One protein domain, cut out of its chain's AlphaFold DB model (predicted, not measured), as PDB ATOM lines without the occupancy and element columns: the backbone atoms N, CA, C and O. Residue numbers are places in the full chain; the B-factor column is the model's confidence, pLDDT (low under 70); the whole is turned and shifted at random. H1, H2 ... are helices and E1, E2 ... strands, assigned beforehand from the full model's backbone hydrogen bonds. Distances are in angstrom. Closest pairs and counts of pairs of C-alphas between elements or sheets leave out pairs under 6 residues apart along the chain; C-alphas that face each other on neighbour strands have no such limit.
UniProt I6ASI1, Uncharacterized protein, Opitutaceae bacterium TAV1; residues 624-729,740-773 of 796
ATOM      1  N   THR A 624      -4.912 -66.889   1.178       93.94
ATOM      2  CA  THR A 624      -4.472 -68.125   0.495       93.94
ATOM      3  C   THR A 624      -4.709 -68.115  -1.013       93.94
ATOM      4  O   THR A 624      -4.378 -69.086  -1.697       93.94
ATOM      5  N   GLU A 625      -5.297 -67.046  -1.542       94.75
ATOM      6  CA  GLU A 625      -5.606 -66.912  -2.953       94.75
ATOM      7  C   GLU A 625      -4.511 -66.137  -3.680       94.75
ATOM      8  O   GLU A 625      -3.992 -65.128  -3.212       94.75
ATOM      9  N   ARG A 626      -4.219 -66.562  -4.907       94.56
ATOM     10  CA  ARG A 626      -3.380 -65.780  -5.810       94.56
ATOM     11  C   ARG A 626      -4.203 -64.647  -6.412       94.56
ATOM     12  O   ARG A 626      -5.330 -64.882  -6.857       94.56
ATOM     13  N   MET A 627      -3.612 -63.458  -6.512       95.62
ATOM     14  CA  MET A 627      -4.223 -62.355  -7.251       95.62
ATOM     15  C   MET A 627      -4.402 -62.764  -8.718       95.62
ATOM     16  O   MET A 627      -3.482 -63.274  -9.355       95.62
ATOM     17  N   GLN A 628      -5.601 -62.563  -9.255       94.81
ATOM     18  CA  GLN A 628      -5.928 -62.880 -10.644       94.81
ATOM     19  C   GLN A 628      -5.572 -61.732 -11.579       94.81
ATOM     20  O   GLN A 628      -5.158 -61.975 -12.711       94.81
ATOM     21  N   ARG A 629      -5.773 -60.490 -11.123       95.56
ATOM     22  CA  ARG A 629      -5.616 -59.308 -11.969       95.56
ATOM     23  C   ARG A 629      -5.342 -58.045 -11.159       95.56
ATOM     24  O   ARG A 629      -5.937 -57.852 -10.100       95.56
ATOM     25  N   HIS A 630      -4.515 -57.158 -11.703       95.31
ATOM     26  CA  HIS A 630      -4.337 -55.786 -11.233       95.31
ATOM     27  C   HIS A 630      -4.620 -54.790 -12.361       95.31
ATOM     28  O   HIS A 630      -4.113 -54.931 -13.472       95.31
ATOM     29  N   LEU A 631      -5.429 -53.776 -12.074       93.81
ATOM     30  CA  LEU A 631      -5.839 -52.730 -13.002       93.81
ATOM     31  C   LEU A 631      -5.217 -51.402 -12.585       93.81
ATOM     32  O   LEU A 631      -5.241 -51.043 -11.406       93.81
ATOM     33  N   ILE A 632      -4.716 -50.660 -13.568       89.81
ATOM     34  CA  ILE A 632      -4.204 -49.300 -13.401       89.81
ATOM     35  C   ILE A 632      -4.927 -48.428 -14.417       89.81
ATOM     36  O   ILE A 632      -4.787 -48.645 -15.619       89.81
ATOM     37  N   ASP A 633      -5.695 -47.460 -13.934       90.31
ATOM     38  CA  ASP A 633      -6.494 -46.588 -14.782       90.31
ATOM     39  C   ASP A 633      -5.875 -45.180 -14.870       90.31
ATOM     40  O   ASP A 633      -5.462 -44.625 -13.841       90.31
ATOM     41  N   PRO A 634      -5.822 -44.561 -16.066       84.75
ATOM     42  CA  PRO A 634      -5.314 -43.199 -16.246       84.75
ATOM     43  C   PRO A 634      -6.037 -42.133 -15.413       84.75
ATOM     44  O   PRO A 634      -5.440 -41.104 -15.102       84.75
ATOM     45  N   ALA A 635      -7.288 -42.366 -15.000       86.38
ATOM     46  CA  ALA A 635      -8.020 -41.484 -14.092       86.38
ATOM     47  C   ALA A 635      -7.467 -41.497 -12.653       86.38
ATOM     48  O   ALA A 635      -7.964 -40.766 -11.797       86.38
ATOM     49  N   GLY A 636      -6.445 -42.311 -12.364       84.06
ATOM     50  CA  GLY A 636      -5.680 -42.289 -11.116       84.06
ATOM     51  C   GLY A 636      -6.104 -43.326 -10.074       84.06
ATOM     52  O   GLY A 636      -5.542 -43.348  -8.969       84.06
ATOM     53  N   TRP A 637      -7.060 -44.196 -10.410       92.00
ATOM     54  CA  TRP A 637      -7.453 -45.329  -9.576       92.00
ATOM     55  C   TRP A 637      -6.786 -46.630 -10.006       92.00
ATOM     56  O   TRP A 637      -6.304 -46.786 -11.127       92.00
ATOM     57  N   ARG A 638      -6.746 -47.572  -9.070       93.94
ATOM     58  CA  ARG A 638      -6.250 -48.930  -9.282       93.94
ATOM     59  C   ARG A 638      -7.200 -49.927  -8.650       93.94
ATOM     60  O   ARG A 638      -7.901 -49.586  -7.694       93.94
ATOM     61  N   ALA A 639      -7.192 -51.151  -9.157       96.00
ATOM     62  CA  ALA A 639      -7.931 -52.245  -8.548       96.00
ATOM     63  C   ALA A 639      -7.131 -53.542  -8.553       96.00
ATOM     64  O   ALA A 639      -6.397 -53.814  -9.495       96.00
ATOM     65  N   SER A 640      -7.300 -54.353  -7.520       96.44
ATOM     66  CA  SER A 640      -6.727 -55.695  -7.424       96.44
ATOM     67  C   SER A 640      -7.841 -56.706  -7.208       96.44
ATOM     68  O   SER A 640      -8.745 -56.467  -6.406       96.44
ATOM     69  N   ILE A 641      -7.790 -57.811  -7.947       97.12
ATOM     70  CA  ILE A 641      -8.869 -58.791  -8.036       97.12
ATOM     71  C   ILE A 641      -8.310 -60.174  -7.710       97.12
ATOM     72  O   ILE A 641      -7.393 -60.657  -8.374       97.12
ATOM     73  N   TRP A 642      -8.909 -60.813  -6.716       96.44
ATOM     74  CA  TRP A 642      -8.774 -62.225  -6.376       96.44
ATOM     75  C   TRP A 642     -10.096 -62.938  -6.674       96.44
ATOM     76  O   TRP A 642     -11.090 -62.313  -7.048       96.44
ATOM     77  N   ALA A 643     -10.140 -64.256  -6.481       94.62
ATOM     78  CA  ALA A 643     -11.390 -64.989  -6.646       94.62
ATOM     79  C   ALA A 643     -12.419 -64.578  -5.574       94.62
ATOM     80  O   ALA A 643     -13.614 -64.477  -5.861       94.62
ATOM     81  N   GLY A 644     -11.961 -64.366  -4.342       94.62
ATOM     82  CA  GLY A 644     -12.758 -64.062  -3.163       94.62
ATOM     83  C   GLY A 644     -12.713 -62.604  -2.710       94.62
ATOM     84  O   GLY A 644     -13.350 -62.290  -1.708       94.62
ATOM     85  N   GLN A 645     -11.993 -61.716  -3.404       95.88
ATOM     86  CA  GLN A 645     -11.785 -60.332  -2.969       95.88
ATOM     87  C   GLN A 645     -11.580 -59.359  -4.135       95.88
ATOM     88  O   GLN A 645     -10.910 -59.674  -5.114       95.88
ATOM     89  N   VAL A 646     -12.095 -58.139  -3.985       97.75
ATOM     90  CA  VAL A 646     -11.795 -56.990  -4.844       97.75
ATOM     91  C   VAL A 646     -11.369 -55.819  -3.972       97.75
ATOM     92  O   VAL A 646     -12.057 -55.471  -3.014       97.75
ATOM     93  N   VAL A 647     -10.256 -55.188  -4.330       97.00
ATOM     94  CA  VAL A 647      -9.777 -53.948  -3.717       97.00
ATOM     95  C   VAL A 647      -9.758 -52.857  -4.773       97.00
ATOM     96  O   VAL A 647      -9.226 -53.073  -5.857       97.00
ATOM     97  N   VAL A 648     -10.288 -51.679  -4.457       97.25
ATOM     98  CA  VAL A 648     -10.245 -50.489  -5.319       97.25
ATOM     99  C   VAL A 648      -9.651 -49.335  -4.530       97.25
ATOM    100  O   VAL A 648     -10.069 -49.080  -3.406       97.25
ATOM    101  N   ALA A 649      -8.696 -48.613  -5.107       93.75
ATOM    102  CA  ALA A 649      -8.028 -47.506  -4.434       93.75
ATOM    103  C   ALA A 649      -7.809 -46.311  -5.362       93.75
ATOM    104  O   ALA A 649      -7.431 -46.465  -6.522       93.75
ATOM    105  N   ASN A 650      -7.981 -45.105  -4.824       90.69
ATOM    106  CA  ASN A 650      -7.594 -43.868  -5.490       90.69
ATOM    107  C   ASN A 650      -6.167 -43.505  -5.070       90.69
ATOM    108  O   ASN A 650      -5.952 -42.926  -4.006       90.69
ATOM    109  N   THR A 651      -5.184 -43.880  -5.885       84.75
ATOM    110  CA  THR A 651      -3.760 -43.729  -5.539       84.75
ATOM    111  C   THR A 651      -3.101 -42.485  -6.120       84.75
ATOM    112  O   THR A 651      -2.063 -42.072  -5.618       84.75
ATOM    113  N   ALA A 652      -3.665 -41.916  -7.188       81.25
ATOM    114  CA  ALA A 652      -3.007 -40.860  -7.954       81.25
ATOM    115  C   ALA A 652      -3.924 -39.686  -8.325       81.25
ATOM    116  O   ALA A 652      -3.404 -38.617  -8.649       81.25
ATOM    117  N   SER A 653      -5.254 -39.834  -8.257       82.81
ATOM    118  CA  SER A 653      -6.143 -38.706  -8.543       82.81
ATOM    119  C   SER A 653      -6.121 -37.702  -7.385       82.81
ATOM    120  O   SER A 653      -6.297 -38.097  -6.225       82.81
ATOM    121  N   PRO A 654      -5.932 -36.399  -7.663       83.06
ATOM    122  CA  PRO A 654      -6.099 -35.355  -6.658       83.06
ATOM    123  C   PRO A 654      -7.575 -35.106  -6.316       83.06
ATOM    124  O   PRO A 654      -7.851 -34.490  -5.288       83.06
ATOM    125  N   ASP A 655      -8.502 -35.616  -7.133       87.38
ATOM    126  CA  ASP A 655      -9.938 -35.398  -7.012       87.38
ATOM    127  C   ASP A 655     -10.667 -36.613  -6.420       87.38
ATOM    128  O   ASP A 655     -10.183 -37.751  -6.421       87.38
ATOM    129  N   VAL A 656     -11.876 -36.364  -5.911       89.19
ATOM    130  CA  VAL A 656     -12.812 -37.425  -5.527       89.19
ATOM    131  C   VAL A 656     -13.338 -38.093  -6.793       89.19
ATOM    132  O   VAL A 656     -13.894 -37.433  -7.670       89.19
ATOM    133  N   LEU A 657     -13.212 -39.413  -6.877       91.94
ATOM    134  CA  LEU A 657     -13.715 -40.175  -8.012       91.94
ATOM    135  C   LEU A 657     -15.223 -40.367  -7.873       91.94
ATOM    136  O   LEU A 657     -15.691 -40.916  -6.874       91.94
ATOM    137  N   ALA A 658     -15.976 -39.927  -8.882       92.31
ATOM    138  CA  ALA A 658     -17.437 -39.987  -8.869       92.31
ATOM    139  C   ALA A 658     -17.945 -41.432  -8.757       92.31
ATOM    140  O   ALA A 658     -18.708 -41.737  -7.844       92.31
ATOM    141  N   ALA A 659     -17.474 -42.319  -9.636       94.50
ATOM    142  CA  ALA A 659     -17.739 -43.750  -9.582       94.50
ATOM    143  C   ALA A 659     -16.609 -44.537 -10.259       94.50
ATOM    144  O   ALA A 659     -16.157 -44.168 -11.342       94.50
ATOM    145  N   VAL A 660     -16.193 -45.639  -9.644       96.56
ATOM    146  CA  VAL A 660     -15.281 -46.640 -10.209       96.56
ATOM    147  C   VAL A 660     -16.054 -47.945 -10.338       96.56
ATOM    148  O   VAL A 660     -16.728 -48.343  -9.390       96.56
ATOM    149  N   ARG A 661     -15.973 -48.599 -11.499       96.56
ATOM    150  CA  ARG A 661     -16.649 -49.874 -11.770       96.56
ATOM    151  C   ARG A 661     -15.625 -50.937 -12.126       96.56
ATOM    152  O   ARG A 661     -14.809 -50.719 -13.017       96.56
ATOM    153  N   VAL A 662     -15.689 -52.076 -11.448       96.94
ATOM    154  CA  VAL A 662     -14.774 -53.202 -11.646       96.94
ATOM    155  C   VAL A 662     -15.592 -54.478 -11.779       96.94
ATOM    156  O   VAL A 662     -16.268 -54.882 -10.835       96.94
ATOM    157  N   SER A 663     -15.511 -55.121 -12.944       95.38
ATOM    158  CA  SER A 663     -16.101 -56.445 -13.144       95.38
ATOM    159  C   SER A 663     -15.180 -57.515 -12.563       95.38
ATOM    160  O   SER A 663     -13.961 -57.469 -12.764       95.38
ATOM    161  N   SER A 664     -15.743 -58.447 -11.797       94.94
ATOM    162  CA  SER A 664     -14.977 -59.393 -10.985       94.94
ATOM    163  C   SER A 664     -15.723 -60.715 -10.773       94.94
ATOM    164  O   SER A 664     -16.925 -60.792 -11.027       94.94
ATOM    165  N   PRO A 665     -15.064 -61.752 -10.218       94.81
ATOM    166  CA  PRO A 665     -15.748 -62.970  -9.780       94.81
ATOM    167  C   PRO A 665     -16.804 -62.756  -8.681       94.81
ATOM    168  O   PRO A 665     -17.595 -63.662  -8.431       94.81
ATOM    169  N   LEU A 666     -16.810 -61.598  -8.009       94.19
ATOM    170  CA  LEU A 666     -17.824 -61.230  -7.015       94.19
ATOM    171  C   LEU A 666     -19.059 -60.556  -7.637       94.19
ATOM    172  O   LEU A 666     -19.996 -60.259  -6.904       94.19
ATOM    173  N   GLY A 667     -19.046 -60.298  -8.949       94.94
ATOM    174  CA  GLY A 667     -20.005 -59.438  -9.642       94.94
ATOM    175  C   GLY A 667     -19.403 -58.080 -10.012       94.94
ATOM    176  O   GLY A 667     -18.188 -57.856  -9.899       94.94
ATOM    177  N   ASP A 668     -20.259 -57.166 -10.458       97.06
ATOM    178  CA  ASP A 668     -19.886 -55.798 -10.805       97.06
ATOM    179  C   ASP A 668     -19.809 -54.941  -9.537       97.06
ATOM    180  O   ASP A 668     -20.824 -54.513  -8.977       97.06
ATOM    181  N   VAL A 669     -18.581 -54.682  -9.085       97.81
ATOM    182  CA  VAL A 669     -18.292 -53.855  -7.909       97.81
ATOM    183  C   VAL A 669     -18.246 -52.387  -8.322       97.81
ATOM    184  O   VAL A 669     -17.484 -52.002  -9.213       97.81
ATOM    185  N   VAL A 670     -19.031 -51.548  -7.648       98.00
ATOM    186  CA  VAL A 670     -19.092 -50.103  -7.892       98.00
ATOM    187  C   VAL A 670     -18.788 -49.336  -6.612       98.00
ATOM    188  O   VAL A 670     -19.486 -49.492  -5.607       98.00
ATOM    189  N   ILE A 671     -17.764 -48.481  -6.673       97.50
ATOM    190  CA  ILE A 671     -17.338 -47.601  -5.580       97.50
ATOM    191  C   ILE A 671     -17.607 -46.154  -5.981       97.50
ATOM    192  O   ILE A 671     -17.053 -45.680  -6.970       97.50
ATOM    193  N   GLU A 672     -18.429 -45.439  -5.218       96.50
ATOM    194  CA  GLU A 672     -18.789 -44.046  -5.504       96.50
ATOM    195  C   GLU A 672     -18.185 -43.087  -4.472       96.50
ATOM    196  O   GLU A 672     -18.079 -43.397  -3.279       96.50
ATOM    197  N   GLY A 673     -17.796 -41.898  -4.934       93.75
ATOM    198  CA  GLY A 673     -17.247 -40.838  -4.090       93.75
ATOM    199  C   GLY A 673     -15.924 -41.204  -3.409       93.75
ATOM    200  O   GLY A 673     -15.729 -40.839  -2.251       93.75
ATOM    201  N   LEU A 674     -15.041 -41.943  -4.089       92.75
ATOM    202  CA  LEU A 674     -13.768 -42.398  -3.523       92.75
ATOM    203  C   LEU A 674     -12.752 -41.252  -3.471       92.75
ATOM    204  O   LEU A 674     -12.249 -40.795  -4.503       92.75
ATOM    205  N   ARG A 675     -12.436 -40.783  -2.263       88.50
ATOM    206  CA  ARG A 675     -11.518 -39.653  -2.061       88.50
ATOM    207  C   ARG A 675     -10.067 -39.982  -2.448       88.50
ATOM    208  O   ARG A 675      -9.692 -41.155  -2.456       88.50
ATOM    209  N   PRO A 676      -9.205 -38.969  -2.652       85.31
ATOM    210  CA  PRO A 676      -7.767 -39.172  -2.825       85.31
ATOM    211  C   PRO A 676      -7.139 -39.947  -1.660       85.31
ATOM    212  O   PRO A 676      -7.323 -39.574  -0.493       85.31
ATOM    213  N   ASN A 677      -6.352 -40.978  -1.976       82.38
ATOM    214  CA  ASN A 677      -5.764 -41.954  -1.047       82.38
ATOM    215  C   ASN A 677      -6.782 -42.795  -0.247       82.38
ATOM    216  O   ASN A 677      -6.404 -43.460   0.717       82.38
ATOM    217  N   GLY A 678      -8.063 -42.755  -0.620       88.19
ATOM    218  CA  GLY A 678      -9.081 -43.665  -0.109       88.19
ATOM    219  C   GLY A 678      -9.028 -45.021  -0.810       88.19
ATOM    220  O   GLY A 678      -8.518 -45.141  -1.930       88.19
ATOM    221  N   PHE A 679      -9.580 -46.042  -0.163       93.12
ATOM    222  CA  PHE A 679      -9.742 -47.368  -0.752       93.12
ATOM    223  C   PHE A 679     -11.008 -48.059  -0.245       93.12
ATOM    224  O   PHE A 679     -11.585 -47.684   0.775       93.12
ATOM    225  N   ALA A 680     -11.439 -49.076  -0.973       95.81
ATOM    226  CA  ALA A 680     -12.537 -49.947  -0.605       95.81
ATOM    227  C   ALA A 680     -12.158 -51.403  -0.868       95.81
ATOM    228  O   ALA A 680     -11.394 -51.696  -1.790       95.81
ATOM    229  N   VAL A 681     -12.702 -52.304  -0.057       96.44
ATOM    230  CA  VAL A 681     -12.520 -53.751  -0.193       96.44
ATOM    231  C   VAL A 681     -13.881 -54.414  -0.114       96.44
ATOM    232  O   VAL A 681     -14.704 -54.019   0.710       96.44
ATOM    233  N   VAL A 682     -14.100 -55.425  -0.945       96.31
ATOM    234  CA  VAL A 682     -15.282 -56.288  -0.917       96.31
ATOM    235  C   VAL A 682     -14.817 -57.730  -1.006       96.31
ATOM    236  O   VAL A 682     -13.941 -58.041  -1.816       96.31
ATOM    237  N   THR A 683     -15.395 -58.611  -0.196       95.19
ATOM    238  CA  THR A 683     -15.047 -60.033  -0.177       95.19
ATOM    239  C   THR A 683     -16.266 -60.933  -0.345       95.19
ATOM    240  O   THR A 683     -17.409 -60.548  -0.094       95.19
ATOM    241  N   ARG A 684     -16.019 -62.170  -0.787       92.50
ATOM    242  CA  ARG A 684     -17.057 -63.176  -1.061       92.50
ATOM    243  C   ARG A 684     -17.845 -63.588   0.183       92.50
ATOM    244  O   ARG A 684     -19.008 -63.953   0.067       92.50
ATOM    245  N   ASP A 685     -17.218 -63.547   1.354       89.06
ATOM    246  CA  ASP A 685     -17.858 -63.855   2.639       89.06
ATOM    247  C   ASP A 685     -18.785 -62.728   3.142       89.06
ATOM    248  O   ASP A 685     -19.414 -62.871   4.188       89.06
ATOM    249  N   GLY A 686     -18.892 -61.620   2.398       88.00
ATOM    250  CA  GLY A 686     -19.726 -60.471   2.740       88.00
ATOM    251  C   GLY A 686     -19.033 -59.429   3.619       88.00
ATOM    252  O   GLY A 686     -19.668 -58.430   3.972       88.00
ATOM    253  N   SER A 687     -17.754 -59.617   3.957       92.50
ATOM    254  CA  SER A 687     -16.945 -58.579   4.599       92.50
ATOM    255  C   SER A 687     -16.627 -57.446   3.609       92.50
ATOM    256  O   SER A 687     -16.592 -57.623   2.386       92.50
ATOM    257  N   TRP A 688     -16.433 -56.234   4.123       94.25
ATOM    258  CA  TRP A 688     -16.086 -55.078   3.298       94.25
ATOM    259  C   TRP A 688     -15.454 -53.958   4.121       94.25
ATOM    260  O   TRP A 688     -15.631 -53.863   5.334       94.25
ATOM    261  N   THR A 689     -14.743 -53.055   3.451       93.75
ATOM    262  CA  THR A 689     -14.357 -51.768   4.039       93.75
ATOM    263  C   THR A 689     -14.606 -50.620   3.070       93.75
ATOM    264  O   THR A 689     -14.385 -50.750   1.867       93.75
ATOM    265  N   ALA A 690     -15.061 -49.492   3.616       92.69
ATOM    266  CA  ALA A 690     -15.123 -48.199   2.952       92.69
ATOM    267  C   ALA A 690     -14.190 -47.234   3.693       92.69
ATOM    268  O   ALA A 690     -14.541 -46.696   4.743       92.69
ATOM    269  N   TRP A 691     -12.989 -47.019   3.156       89.75
ATOM    270  CA  TRP A 691     -12.009 -46.081   3.696       89.75
ATOM    271  C   TRP A 691     -12.007 -44.810   2.842       89.75
ATOM    272  O   TRP A 691     -11.248 -44.678   1.881       89.75
ATOM    273  N   GLY A 692     -12.884 -43.865   3.179       86.88
ATOM    274  CA  GLY A 692     -13.103 -42.642   2.406       86.88
ATOM    275  C   GLY A 692     -13.876 -42.851   1.099       86.88
ATOM    276  O   GLY A 692     -13.707 -42.076   0.155       86.88
ATOM    277  N   ALA A 693     -14.685 -43.912   1.025       92.38
ATOM    278  CA  ALA A 693     -15.655 -44.141  -0.044       92.38
ATOM    279  C   ALA A 693     -17.055 -43.765   0.451       92.38
ATOM    280  O   ALA A 693     -17.416 -44.091   1.581       92.38
ATOM    281  N   ARG A 694     -17.860 -43.112  -0.393       92.44
ATOM    282  CA  ARG A 694     -19.234 -42.741  -0.024       92.44
ATOM    283  C   ARG A 694     -20.209 -43.885  -0.183       92.44
ATOM    284  O   ARG A 694     -21.170 -43.942   0.568       92.44
ATOM    285  N   LYS A 695     -20.000 -44.764  -1.158       94.75
ATOM    286  CA  LYS A 695     -20.900 -45.890  -1.391       94.75
ATOM    287  C   LYS A 695     -20.172 -47.061  -2.023       94.75
ATOM    288  O   LYS A 695     -19.295 -46.870  -2.863       94.75
ATOM    289  N   ILE A 696     -20.571 -48.260  -1.617       96.19
ATOM    290  CA  ILE A 696     -20.134 -49.531  -2.190       96.19
ATOM    291  C   ILE A 696     -21.380 -50.293  -2.618       96.19
ATOM    292  O   ILE A 696     -22.324 -50.447  -1.838       96.19
ATOM    293  N   SER A 697     -21.380 -50.796  -3.847       95.50
ATOM    294  CA  SER A 697     -22.422 -51.692  -4.339       95.50
ATOM    295  C   SER A 697     -21.847 -52.836  -5.164       95.50
ATOM    296  O   SER A 697     -20.771 -52.702  -5.744       95.50
ATOM    297  N   VAL A 698     -22.565 -53.955  -5.185       95.25
ATOM    298  CA  VAL A 698     -22.243 -55.153  -5.970       95.25
ATOM    299  C   VAL A 698     -23.504 -55.574  -6.707       95.25
ATOM    300  O   VAL A 698     -24.557 -55.703  -6.081       95.25
ATOM    301  N   ASP A 699     -23.426 -55.724  -8.029       94.19
ATOM    302  CA  ASP A 699     -24.567 -56.072  -8.892       94.19
ATOM    303  C   ASP A 699     -25.803 -55.183  -8.640       94.19
ATOM    304  O   ASP A 699     -26.948 -55.634  -8.565       94.19
ATOM    305  N   GLY A 700     -25.561 -53.884  -8.434       89.88
ATOM    306  CA  GLY A 700     -26.597 -52.884  -8.156       89.88
ATOM    307  C   GLY A 700     -27.157 -52.891  -6.726       89.88
ATOM    308  O   GLY A 700     -27.903 -51.976  -6.373       89.88
ATOM    309  N   LYS A 701     -26.782 -53.854  -5.875       90.81
ATOM    310  CA  LYS A 701     -27.167 -53.886  -4.455       90.81
ATOM    311  C   LYS A 701     -26.196 -53.063  -3.620       90.81
ATOM    312  O   LYS A 701     -24.986 -53.257  -3.700       90.81
ATOM    313  N   THR A 702     -26.716 -52.139  -2.817       91.81
ATOM    314  CA  THR A 702     -25.884 -51.269  -1.972       91.81
ATOM    315  C   THR A 702     -25.468 -52.009  -0.708       91.81
ATOM    316  O   THR A 702     -26.316 -52.361   0.105       91.81
ATOM    317  N   LEU A 703     -24.160 -52.208  -0.527       89.75
ATOM    318  CA  LEU A 703     -23.605 -52.767   0.707       89.75
ATOM    319  C   LEU A 703     -23.563 -51.706   1.807       89.75
ATOM    320  O   LEU A 703     -23.958 -51.958   2.941       89.75
ATOM    321  N   VAL A 704     -23.099 -50.505   1.454       89.62
ATOM    322  CA  VAL A 704     -23.037 -49.359   2.359       89.62
ATOM    323  C   VAL A 704     -23.083 -48.053   1.578       89.62
ATOM    324  O   VAL A 704     -22.539 -47.961   0.478       89.62
ATOM    325  N   SER A 705     -23.695 -47.038   2.170       89.12
ATOM    326  CA  SER A 705     -23.663 -45.640   1.769       89.12
ATOM    327  C   SER A 705     -23.441 -44.775   3.006       89.12
ATOM    328  O   SER A 705     -23.962 -45.078   4.079       89.12
ATOM    329  N   THR A 706     -22.669 -43.702   2.879       84.75
ATOM    330  CA  THR A 706     -22.429 -42.744   3.954       84.75
ATOM    331  C   THR A 706     -22.362 -41.310   3.447       84.75
ATOM    332  O   THR A 706     -21.811 -41.017   2.384       84.75
ATOM    333  N   SER A 707     -22.906 -40.386   4.242       80.00
ATOM    334  CA  SER A 707     -22.838 -38.952   3.953       80.00
ATOM    335  C   SER A 707     -21.462 -38.341   4.251       80.00
ATOM    336  O   SER A 707     -21.186 -37.232   3.789       80.00
ATOM    337  N   ASN A 708     -20.597 -39.030   5.007       76.38
ATOM    338  CA  ASN A 708     -19.289 -38.516   5.410       76.38
ATOM    339  C   ASN A 708     -18.169 -39.015   4.476       76.38
ATOM    340  O   ASN A 708     -17.859 -40.210   4.478       76.38
ATOM    341  N   PRO A 709     -17.506 -38.124   3.722       71.69
ATOM    342  CA  PRO A 709     -16.386 -38.505   2.861       71.69
ATOM    343  C   PRO A 709     -15.114 -38.906   3.632       71.69
ATOM    344  O   PRO A 709     -14.247 -39.554   3.055       71.69
ATOM    345  N   ASP A 710     -15.007 -38.560   4.918       74.19
ATOM    346  CA  ASP A 710     -13.846 -38.852   5.778       74.19
ATOM    347  C   ASP A 710     -14.062 -40.085   6.674       74.19
ATOM    348  O   ASP A 710     -13.354 -40.315   7.659       74.19
ATOM    349  N   SER A 711     -15.077 -40.872   6.333       79.62
ATOM    350  CA  SER A 711     -15.453 -42.103   7.010       79.62
ATOM    351  C   SER A 711     -14.412 -43.208   6.837       79.62
ATOM    352  O   SER A 711     -13.808 -43.380   5.777       79.62
ATOM    353  N   ILE A 712     -14.239 -44.002   7.887       83.50
ATOM    354  CA  ILE A 712     -13.625 -45.321   7.824       83.50
ATOM    355  C   ILE A 712     -14.649 -46.292   8.387       83.50
ATOM    356  O   ILE A 712     -14.980 -46.222   9.569       83.50
ATOM    357  N   LEU A 713     -15.157 -47.168   7.527       86.56
ATOM    358  CA  LEU A 713     -16.132 -48.199   7.858       86.56
ATOM    359  C   LEU A 713     -15.512 -49.561   7.564       86.56
ATOM    360  O   LEU A 713     -14.971 -49.769   6.474       86.56
ATOM    361  N   VAL A 714     -15.598 -50.490   8.509       87.88
ATOM    362  CA  VAL A 714     -15.097 -51.858   8.332       87.88
ATOM    363  C   VAL A 714     -16.146 -52.839   8.835       87.88
ATOM    364  O   VAL A 714     -16.518 -52.815  10.005       87.88
ATOM    365  N   ARG A 715     -16.642 -53.699   7.946       89.00
ATOM    366  CA  ARG A 715     -17.551 -54.801   8.261       89.00
ATOM    367  C   ARG A 715     -16.796 -56.113   8.123       89.00
ATOM    368  O   ARG A 715     -16.307 -56.434   7.046       89.00
ATOM    369  N   ASN A 716     -16.758 -56.882   9.200       88.94
ATOM    370  CA  ASN A 716     -16.169 -58.217   9.233       88.94
ATOM    371  C   ASN A 716     -17.007 -59.140  10.136       88.94
ATOM    372  O   ASN A 716     -18.134 -58.819  10.522       88.94
ATOM    373  N   ASP A 717     -16.458 -60.286  10.508       83.69
ATOM    374  CA  ASP A 717     -17.105 -61.274  11.366       83.69
ATOM    375  C   ASP A 717     -17.423 -60.786  12.799       83.69
ATOM    376  O   ASP A 717     -18.283 -61.370  13.459       83.69
ATOM    377  N   ARG A 718     -16.806 -59.697  13.281       79.19
ATOM    378  CA  ARG A 718     -17.097 -59.088  14.597       79.19
ATOM    379  C   ARG A 718     -18.249 -58.098  14.588       79.19
ATOM    380  O   ARG A 718     -18.796 -57.776  15.644       79.19
ATOM    381  N   GLY A 719     -18.623 -57.596  13.418       78.19
ATOM    382  CA  GLY A 719     -19.605 -56.526  13.316       78.19
ATOM    383  C   GLY A 719     -19.190 -55.461  12.318       78.19
ATOM    384  O   GLY A 719     -18.430 -55.721  11.388       78.19
ATOM    385  N   LEU A 720     -19.761 -54.273  12.499       78.06
ATOM    386  CA  LEU A 720     -19.357 -53.047  11.825       78.06
ATOM    387  C   LEU A 720     -18.615 -52.173  12.838       78.06
ATOM    388  O   LEU A 720     -19.152 -51.880  13.911       78.06
ATOM    389  N   THR A 721     -17.412 -51.737  12.492       76.19
ATOM    390  CA  THR A 721     -16.671 -50.698  13.206       76.19
ATOM    391  C   THR A 721     -16.586 -49.446  12.354       76.19
ATOM    392  O   THR A 721     -16.622 -49.498  11.122       76.19
ATOM    393  N   MET A 722     -16.501 -48.300  13.023       75.94
ATOM    394  CA  MET A 722     -16.448 -47.018  12.348       75.94
ATOM    395  C   MET A 722     -15.599 -46.012  13.109       75.94
ATOM    396  O   MET A 722     -15.660 -45.931  14.332       75.94
ATOM    397  N   THR A 723     -14.886 -45.180  12.360       73.44
ATOM    398  CA  THR A 723     -14.327 -43.919  12.848       73.44
ATOM    399  C   THR A 723     -14.346 -42.881  11.731       73.44
ATOM    400  O   THR A 723     -14.495 -43.219  10.559       73.44
ATOM    401  N   SER A 724     -14.189 -41.609  12.073       70.56
ATOM    402  CA  SER A 724     -13.829 -40.555  11.122       70.56
ATOM    403  C   SER A 724     -12.490 -39.956  11.527       70.56
ATOM    404  O   SER A 724     -12.054 -40.105  12.669       70.56
ATOM    405  N   TYR A 725     -11.807 -39.323  10.583       65.56
ATOM    406  CA  TYR A 725     -10.580 -38.586  10.854       65.56
ATOM    407  C   TYR A 725     -10.409 -37.507   9.769       65.56
ATOM    408  O   TYR A 725     -10.605 -37.788   8.597       65.56
ATOM    409  N   ASP A 726     -10.124 -36.259  10.141       59.59
ATOM    410  CA  ASP A 726     -10.054 -35.098   9.245       59.59
ATOM    411  C   ASP A 726      -8.726 -35.118   8.498       59.59
ATOM    412  O   ASP A 726      -7.660 -34.774   9.018       59.59
ATOM    413  N   PHE A 727      -8.816 -35.517   7.234       58.44
ATOM    414  CA  PHE A 727      -7.682 -35.657   6.337       58.44
ATOM    415  C   PHE A 727      -7.243 -34.320   5.700       58.44
ATOM    416  O   PHE A 727      -6.314 -34.324   4.888       58.44
ATOM    417  N   ARG A 728      -7.867 -33.172   6.034       51.59
ATOM    418  CA  ARG A 728      -7.604 -31.860   5.395       51.59
ATOM    419  C   ARG A 728      -6.281 -31.198   5.811       51.59
ATOM    420  O   ARG A 728      -5.808 -30.319   5.098       51.59
ATOM    421  N   ASN A 729      -5.618 -31.641   6.884       44.38
ATOM    422  CA  ASN A 729      -4.315 -31.105   7.326       44.38
ATOM    423  C   ASN A 729      -3.108 -31.809   6.660       44.38
ATOM    424  O   ASN A 729      -2.200 -32.300   7.334       44.38
ATOM    425  N   GLY A 740      -9.072 -33.883  15.316       41.88
ATOM    426  CA  GLY A 740      -9.594 -33.647  13.978       41.88
ATOM    427  C   GLY A 740     -10.670 -34.642  13.561       41.88
ATOM    428  O   GLY A 740     -10.630 -35.070  12.433       41.88
ATOM    429  N   CYS A 741     -11.594 -35.114  14.391       47.88
ATOM    430  CA  CYS A 741     -12.729 -35.869  13.836       47.88
ATOM    431  C   CYS A 741     -13.716 -34.874  13.211       47.88
ATOM    432  O   CYS A 741     -13.968 -33.828  13.807       47.88
ATOM    433  N   ASN A 742     -14.295 -35.175  12.040       46.53
ATOM    434  CA  ASN A 742     -15.446 -34.399  11.567       46.53
ATOM    435  C   ASN A 742     -16.543 -34.514  12.640       46.53
ATOM    436  O   ASN A 742     -16.903 -35.637  12.990       46.53
ATOM    437  N   LEU A 743     -16.955 -33.381  13.225       47.44
ATOM    438  CA  LEU A 743     -17.882 -33.291  14.365       47.44
ATOM    439  C   LEU A 743     -19.364 -33.303  13.959       47.44
ATOM    440  O   LEU A 743     -20.237 -33.280  14.831       47.44
ATOM    441  N   ASP A 744     -19.644 -33.333  12.657       52.25
ATOM    442  CA  ASP A 744     -20.999 -33.263  12.126       52.25
ATOM    443  C   ASP A 744     -21.700 -34.629  12.147       52.25
ATOM    444  O   ASP A 744     -21.113 -35.676  11.865       52.25
ATOM    445  N   ALA A 745     -23.005 -34.616  12.439       56.34
ATOM    446  CA  ALA A 745     -23.838 -35.807  12.330       56.34
ATOM    447  C   ALA A 745     -23.834 -36.332  10.885       56.34
ATOM    448  O   ALA A 745     -23.992 -35.584   9.919       56.34
ATOM    449  N   TRP A 746     -23.701 -37.644  10.748       62.09
ATOM    450  CA  TRP A 746     -23.518 -38.342   9.486       62.09
ATOM    451  C   TRP A 746     -24.467 -39.526   9.410       62.09
ATOM    452  O   TRP A 746     -24.817 -40.126  10.431       62.09
ATOM    453  N   GLN A 747     -24.913 -39.802   8.188       68.12
ATOM    454  CA  GLN A 747     -25.847 -40.866   7.864       68.12
ATOM    455  C   GLN A 747     -25.103 -42.067   7.300       68.12
ATOM    456  O   GLN A 747     -24.132 -41.908   6.552       68.12
ATOM    457  N   ILE A 748     -25.572 -43.254   7.671       67.88
ATOM    458  CA  ILE A 748     -25.139 -44.534   7.110       67.88
ATOM    459  C   ILE A 748     -26.388 -45.316   6.737       67.88
ATOM    460  O   ILE A 748     -27.297 -45.435   7.562       67.88
ATOM    461  N   GLU A 749     -26.393 -45.851   5.523       73.88
ATOM    462  CA  GLU A 749     -27.431 -46.727   4.979       73.88
ATOM    463  C   GLU A 749     -26.762 -47.987   4.422       73.88
ATOM    464  O   GLU A 749     -25.672 -47.906   3.858       73.88
ATOM    465  N   GLY A 750     -27.376 -49.160   4.570       64.38
ATOM    466  CA  GLY A 750     -26.808 -50.406   4.049       64.38
ATOM    467  C   GLY A 750     -27.578 -51.653   4.470       64.38
ATOM    468  O   GLY A 750     -28.213 -51.675   5.529       64.38
ATOM    469  N   ASP A 751     -27.495 -52.692   3.641       59.66
ATOM    470  CA  ASP A 751     -28.116 -53.992   3.896       59.66
ATOM    471  C   ASP A 751     -27.320 -54.782   4.958       59.66
ATOM    472  O   ASP A 751     -26.091 -54.864   4.920       59.66
ATOM    473  N   GLY A 752     -28.016 -55.401   5.921       53.06
ATOM    474  CA  GLY A 752     -27.392 -56.303   6.906       53.06
ATOM    475  C   GLY A 752     -26.685 -55.626   8.092       53.06
ATOM    476  O   GLY A 752     -25.842 -56.256   8.745       53.06
ATOM    477  N   LEU A 753     -27.022 -54.366   8.402       54.88
ATOM    478  CA  LEU A 753     -26.593 -53.701   9.640       54.88
ATOM    479  C   LEU A 753     -27.229 -54.402  10.866       54.88
ATOM    480  O   LEU A 753     -28.456 -54.514  10.919       54.88
ATOM    481  N   PRO A 754     -26.450 -54.900  11.850       48.75
ATOM    482  CA  PRO A 754     -27.000 -55.696  12.951       48.75
ATOM    483  C   PRO A 754     -28.001 -54.919  13.822       48.75
ATOM    484  O   PRO A 754     -27.724 -53.798  14.258       48.75
ATOM    485  N   ALA A 755     -29.136 -55.543  14.153       44.38
ATOM    486  CA  ALA A 755     -30.090 -55.006  15.124       44.38
ATOM    487  C   ALA A 755     -29.425 -54.822  16.508       44.38
ATOM    488  O   ALA A 755     -28.681 -55.689  16.965       44.38
ATOM    489  N   GLY A 756     -29.664 -53.684  17.174       45.41
ATOM    490  CA  GLY A 756     -29.079 -53.358  18.487       45.41
ATOM    491  C   GLY A 756     -27.650 -52.787  18.461       45.41
ATOM    492  O   GLY A 756     -27.112 -52.437  19.508       45.41
ATOM    493  N   TRP A 757     -27.027 -52.628  17.288       48.94
ATOM    494  CA  TRP A 757     -25.665 -52.082  17.151       48.94
ATOM    495  C   TRP A 757     -25.533 -50.608  17.581       48.94
ATOM    496  O   TRP A 757     -24.508 -50.211  18.138       48.94
ATOM    497  N   LEU A 758     -26.602 -49.822  17.420       48.75
ATOM    498  CA  LEU A 758     -26.701 -48.445  17.921       48.75
ATOM    499  C   LEU A 758     -26.432 -48.336  19.434       48.75
ATOM    500  O   LEU A 758     -25.874 -47.338  19.874       48.75
ATOM    501  N   GLU A 759     -26.778 -49.356  20.231       48.19
ATOM    502  CA  GLU A 759     -26.522 -49.380  21.680       48.19
ATOM    503  C   GLU A 759     -25.026 -49.550  22.004       48.19
ATOM    504  O   GLU A 759     -24.523 -48.908  22.923       48.19
ATOM    505  N   LYS A 760     -24.276 -50.335  21.214       45.00
ATOM    506  CA  LYS A 760     -22.820 -50.505  21.403       45.00
ATOM    507  C   LYS A 760     -22.038 -49.228  21.078       45.00
ATOM    508  O   LYS A 760     -21.089 -48.899  21.789       45.00
ATOM    509  N   LEU A 761     -22.471 -48.471  20.064       46.72
ATOM    510  CA  LEU A 761     -21.887 -47.166  19.719       46.72
ATOM    511  C   LEU A 761     -22.030 -46.134  20.853       46.72
ATOM    512  O   LEU A 761     -21.144 -45.302  21.027       46.72
ATOM    513  N   LYS A 762     -23.097 -46.214  21.665       44.41
ATOM    514  CA  LYS A 762     -23.309 -45.323  22.824       44.41
ATOM    515  C   LYS A 762     -22.289 -45.538  23.949       44.41
ATOM    516  O   LYS A 762     -22.093 -44.641  24.763       44.41
ATOM    517  N   THR A 763     -21.648 -46.707  24.006       41.56
ATOM    518  CA  THR A 763     -20.706 -47.085  25.077       41.56
ATOM    519  C   THR A 763     -19.227 -46.883  24.726       41.56
ATOM    520  O   THR A 763     -18.361 -47.187  25.545       41.56
ATOM    521  N   TRP A 764     -18.910 -46.371  23.531       40.53
ATOM    522  CA  TRP A 764     -17.525 -46.232  23.067       40.53
ATOM    523  C   TRP A 764     -16.856 -44.945  23.607       40.53
ATOM    524  O   TRP A 764     -17.484 -43.880  23.590       40.53
ATOM    525  N   PRO A 765     -15.596 -44.981  24.085       36.28
ATOM    526  CA  PRO A 765     -14.911 -43.788  24.586       36.28
ATOM    527  C   PRO A 765     -14.529 -42.836  23.440       36.28
ATOM    528  O   PRO A 765     -13.806 -43.225  22.529       36.28
ATOM    529  N   GLY A 766     -14.966 -41.572  23.513       40.66
ATOM    530  CA  GLY A 766     -14.696 -40.540  22.494       40.66
ATOM    531  C   GLY A 766     -15.940 -40.194  21.667       40.66
ATOM    532  O   GLY A 766     -16.127 -40.682  20.561       40.66
ATOM    533  N   LYS A 767     -16.811 -39.360  22.249       38.72
ATOM    534  CA  LYS A 767     -18.190 -39.052  21.825       38.72
ATOM    535  C   LYS A 767     -18.346 -38.492  20.400       38.72
ATOM    536  O   LYS A 767     -17.706 -37.486  20.119       38.72
ATOM    537  N   GLN A 768     -19.341 -38.995  19.642       50.34
ATOM    538  CA  GLN A 768     -20.236 -38.244  18.721       50.34
ATOM    539  C   GLN A 768     -21.559 -39.001  18.429       50.34
ATOM    540  O   GLN A 768     -21.567 -40.231  18.470       50.34
ATOM    541  N   PRO A 769     -22.668 -38.308  18.085       42.44
ATOM    542  CA  PRO A 769     -23.912 -38.926  17.619       42.44
ATOM    543  C   PRO A 769     -23.843 -39.323  16.131       42.44
ATOM    544  O   PRO A 769     -23.716 -38.478  15.246       42.44
ATOM    545  N   VAL A 770     -23.971 -40.619  15.850       45.00
ATOM    546  CA  VAL A 770     -24.137 -41.173  14.495       45.00
ATOM    547  C   VAL A 770     -25.630 -41.393  14.250       45.00
ATOM    548  O   VAL A 770     -26.271 -42.097  15.029       45.00
ATOM    549  N   ASN A 771     -26.186 -40.843  13.166       41.62
ATOM    550  CA  ASN A 771     -27.562 -41.136  12.758       41.62
ATOM    551  C   ASN A 771     -27.552 -42.317  11.780       41.62
ATOM    552  O   ASN A 771     -27.278 -42.152  10.595       41.62
ATOM    553  N   VAL A 772     -27.841 -43.526  12.258       43.12
ATOM    554  CA  VAL A 772     -27.922 -44.722  11.402       43.12
ATOM    555  C   VAL A 772     -29.343 -44.853  10.859       43.12
ATOM    556  O   VAL A 772     -30.289 -44.918  11.643       43.12
ATOM    557  N   THR A 773     -29.501 -44.928   9.535       40.25
ATOM    558  CA  THR A 773     -30.801 -45.180   8.896       40.25
ATOM    559  C   THR A 773     -30.738 -46.565   8.262       40.25
ATOM    560  O   THR A 773     -29.986 -46.789   7.320       40.25
TER     561      THR A 773
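What this domain is: This is residues 624 to 729 and 740 to 773 of the 796 residues of an uncharacterized protein of Opitutaceae bacterium TAV1 (UniProt I6ASI1). Two antiparallel sheets lie face to face as a sandwich, a wide one of seven strands in the order E1, E2, E3, E6, E7, E10, E11 and a smaller one of five in the order E4, E5, E8, E9, E12. The short helix H1 and the unnamed residues 762 to 773 lie at the E11 and E12 end, where residues 771 to 772 pair with E12. Twelve strands and then one helix follow along the 140 printed residues, and the class is mostly strand. The whole is compact and rounded, with a radius of gyration of the C-alphas of 15.1 A and spans of 42 by 34 by 27 A.

How they stand to each other: E1, residues 629 to 632, E2, residues 637 to 641, and E3, residues 645 to 650, form a meander, each strand the antiparallel neighbour of the one before; within hydrogen-bond range are N 631 and O 639, 2.8 A, and N 640 and O 647, 2.8 A. In the other sheet, E4, residues 657 to 664, and E5, residues 667 to 674, are a hairpin, with N 662 and O 669 2.9 A apart. E6, residues 679 to 683, is the antiparallel neighbour of E3, with N 648 and O 680 2.9 A apart, and forms a hairpin with E7, residues 688 to 691, with N 681 and O 689 3.0 A apart. The hairpin of E8, residues 695 to 698, and E9, residues 701 to 706, has N 696 and O 704 2.9 A apart; E8 is also the neighbour of E5, with N 670 and O 697 2.8 A apart. E10, residues 711 to 716, and E11, residues 719 to 724, are a hairpin, with N 714 and O 721 3.0 A apart; E10 is also the neighbour of E7, with N 690 and O 713 2.9 A apart. The edge strand E12, residues 747 to 749, is the neighbour of E9, with N 705 and O 749 2.7 A apart. Where the sheets face each other they are 9.4 A centre to centre, their strands at 28 degrees; the closest C-alphas of E3 and E5 are those of Asn 650 and Leu 674, 6.6 A apart. H1, residues 757 to 761, only grazes the seven-stranded sheet, with 5 pairs of C-alphas within 10 A; within H1 every O i to N i+4 pair is within hydrogen-bond range.

Where its parts are: E1 begins at C-alpha 629, (-5.616, -59.308, -11.969). The longest strands by residues are E4, 19.5 A, and E5, 19.1 A; E3 is 17.2 A and E11 17.1 A. H1 ends at C-alpha 761, (-21.887, -47.166, 19.719).

The domain as a whole: The two C-alphas farthest apart, of Pro 634 and Thr 763, are 44.3 A apart. Residues 730 to 739 are not printed, and C-alphas 729 and 740 are 8.9 A apart across this cut. Of the links printed whole, none is long. The pLDDT is under 70 at residues 725 to 729, 740 to 748 and 750 to 773.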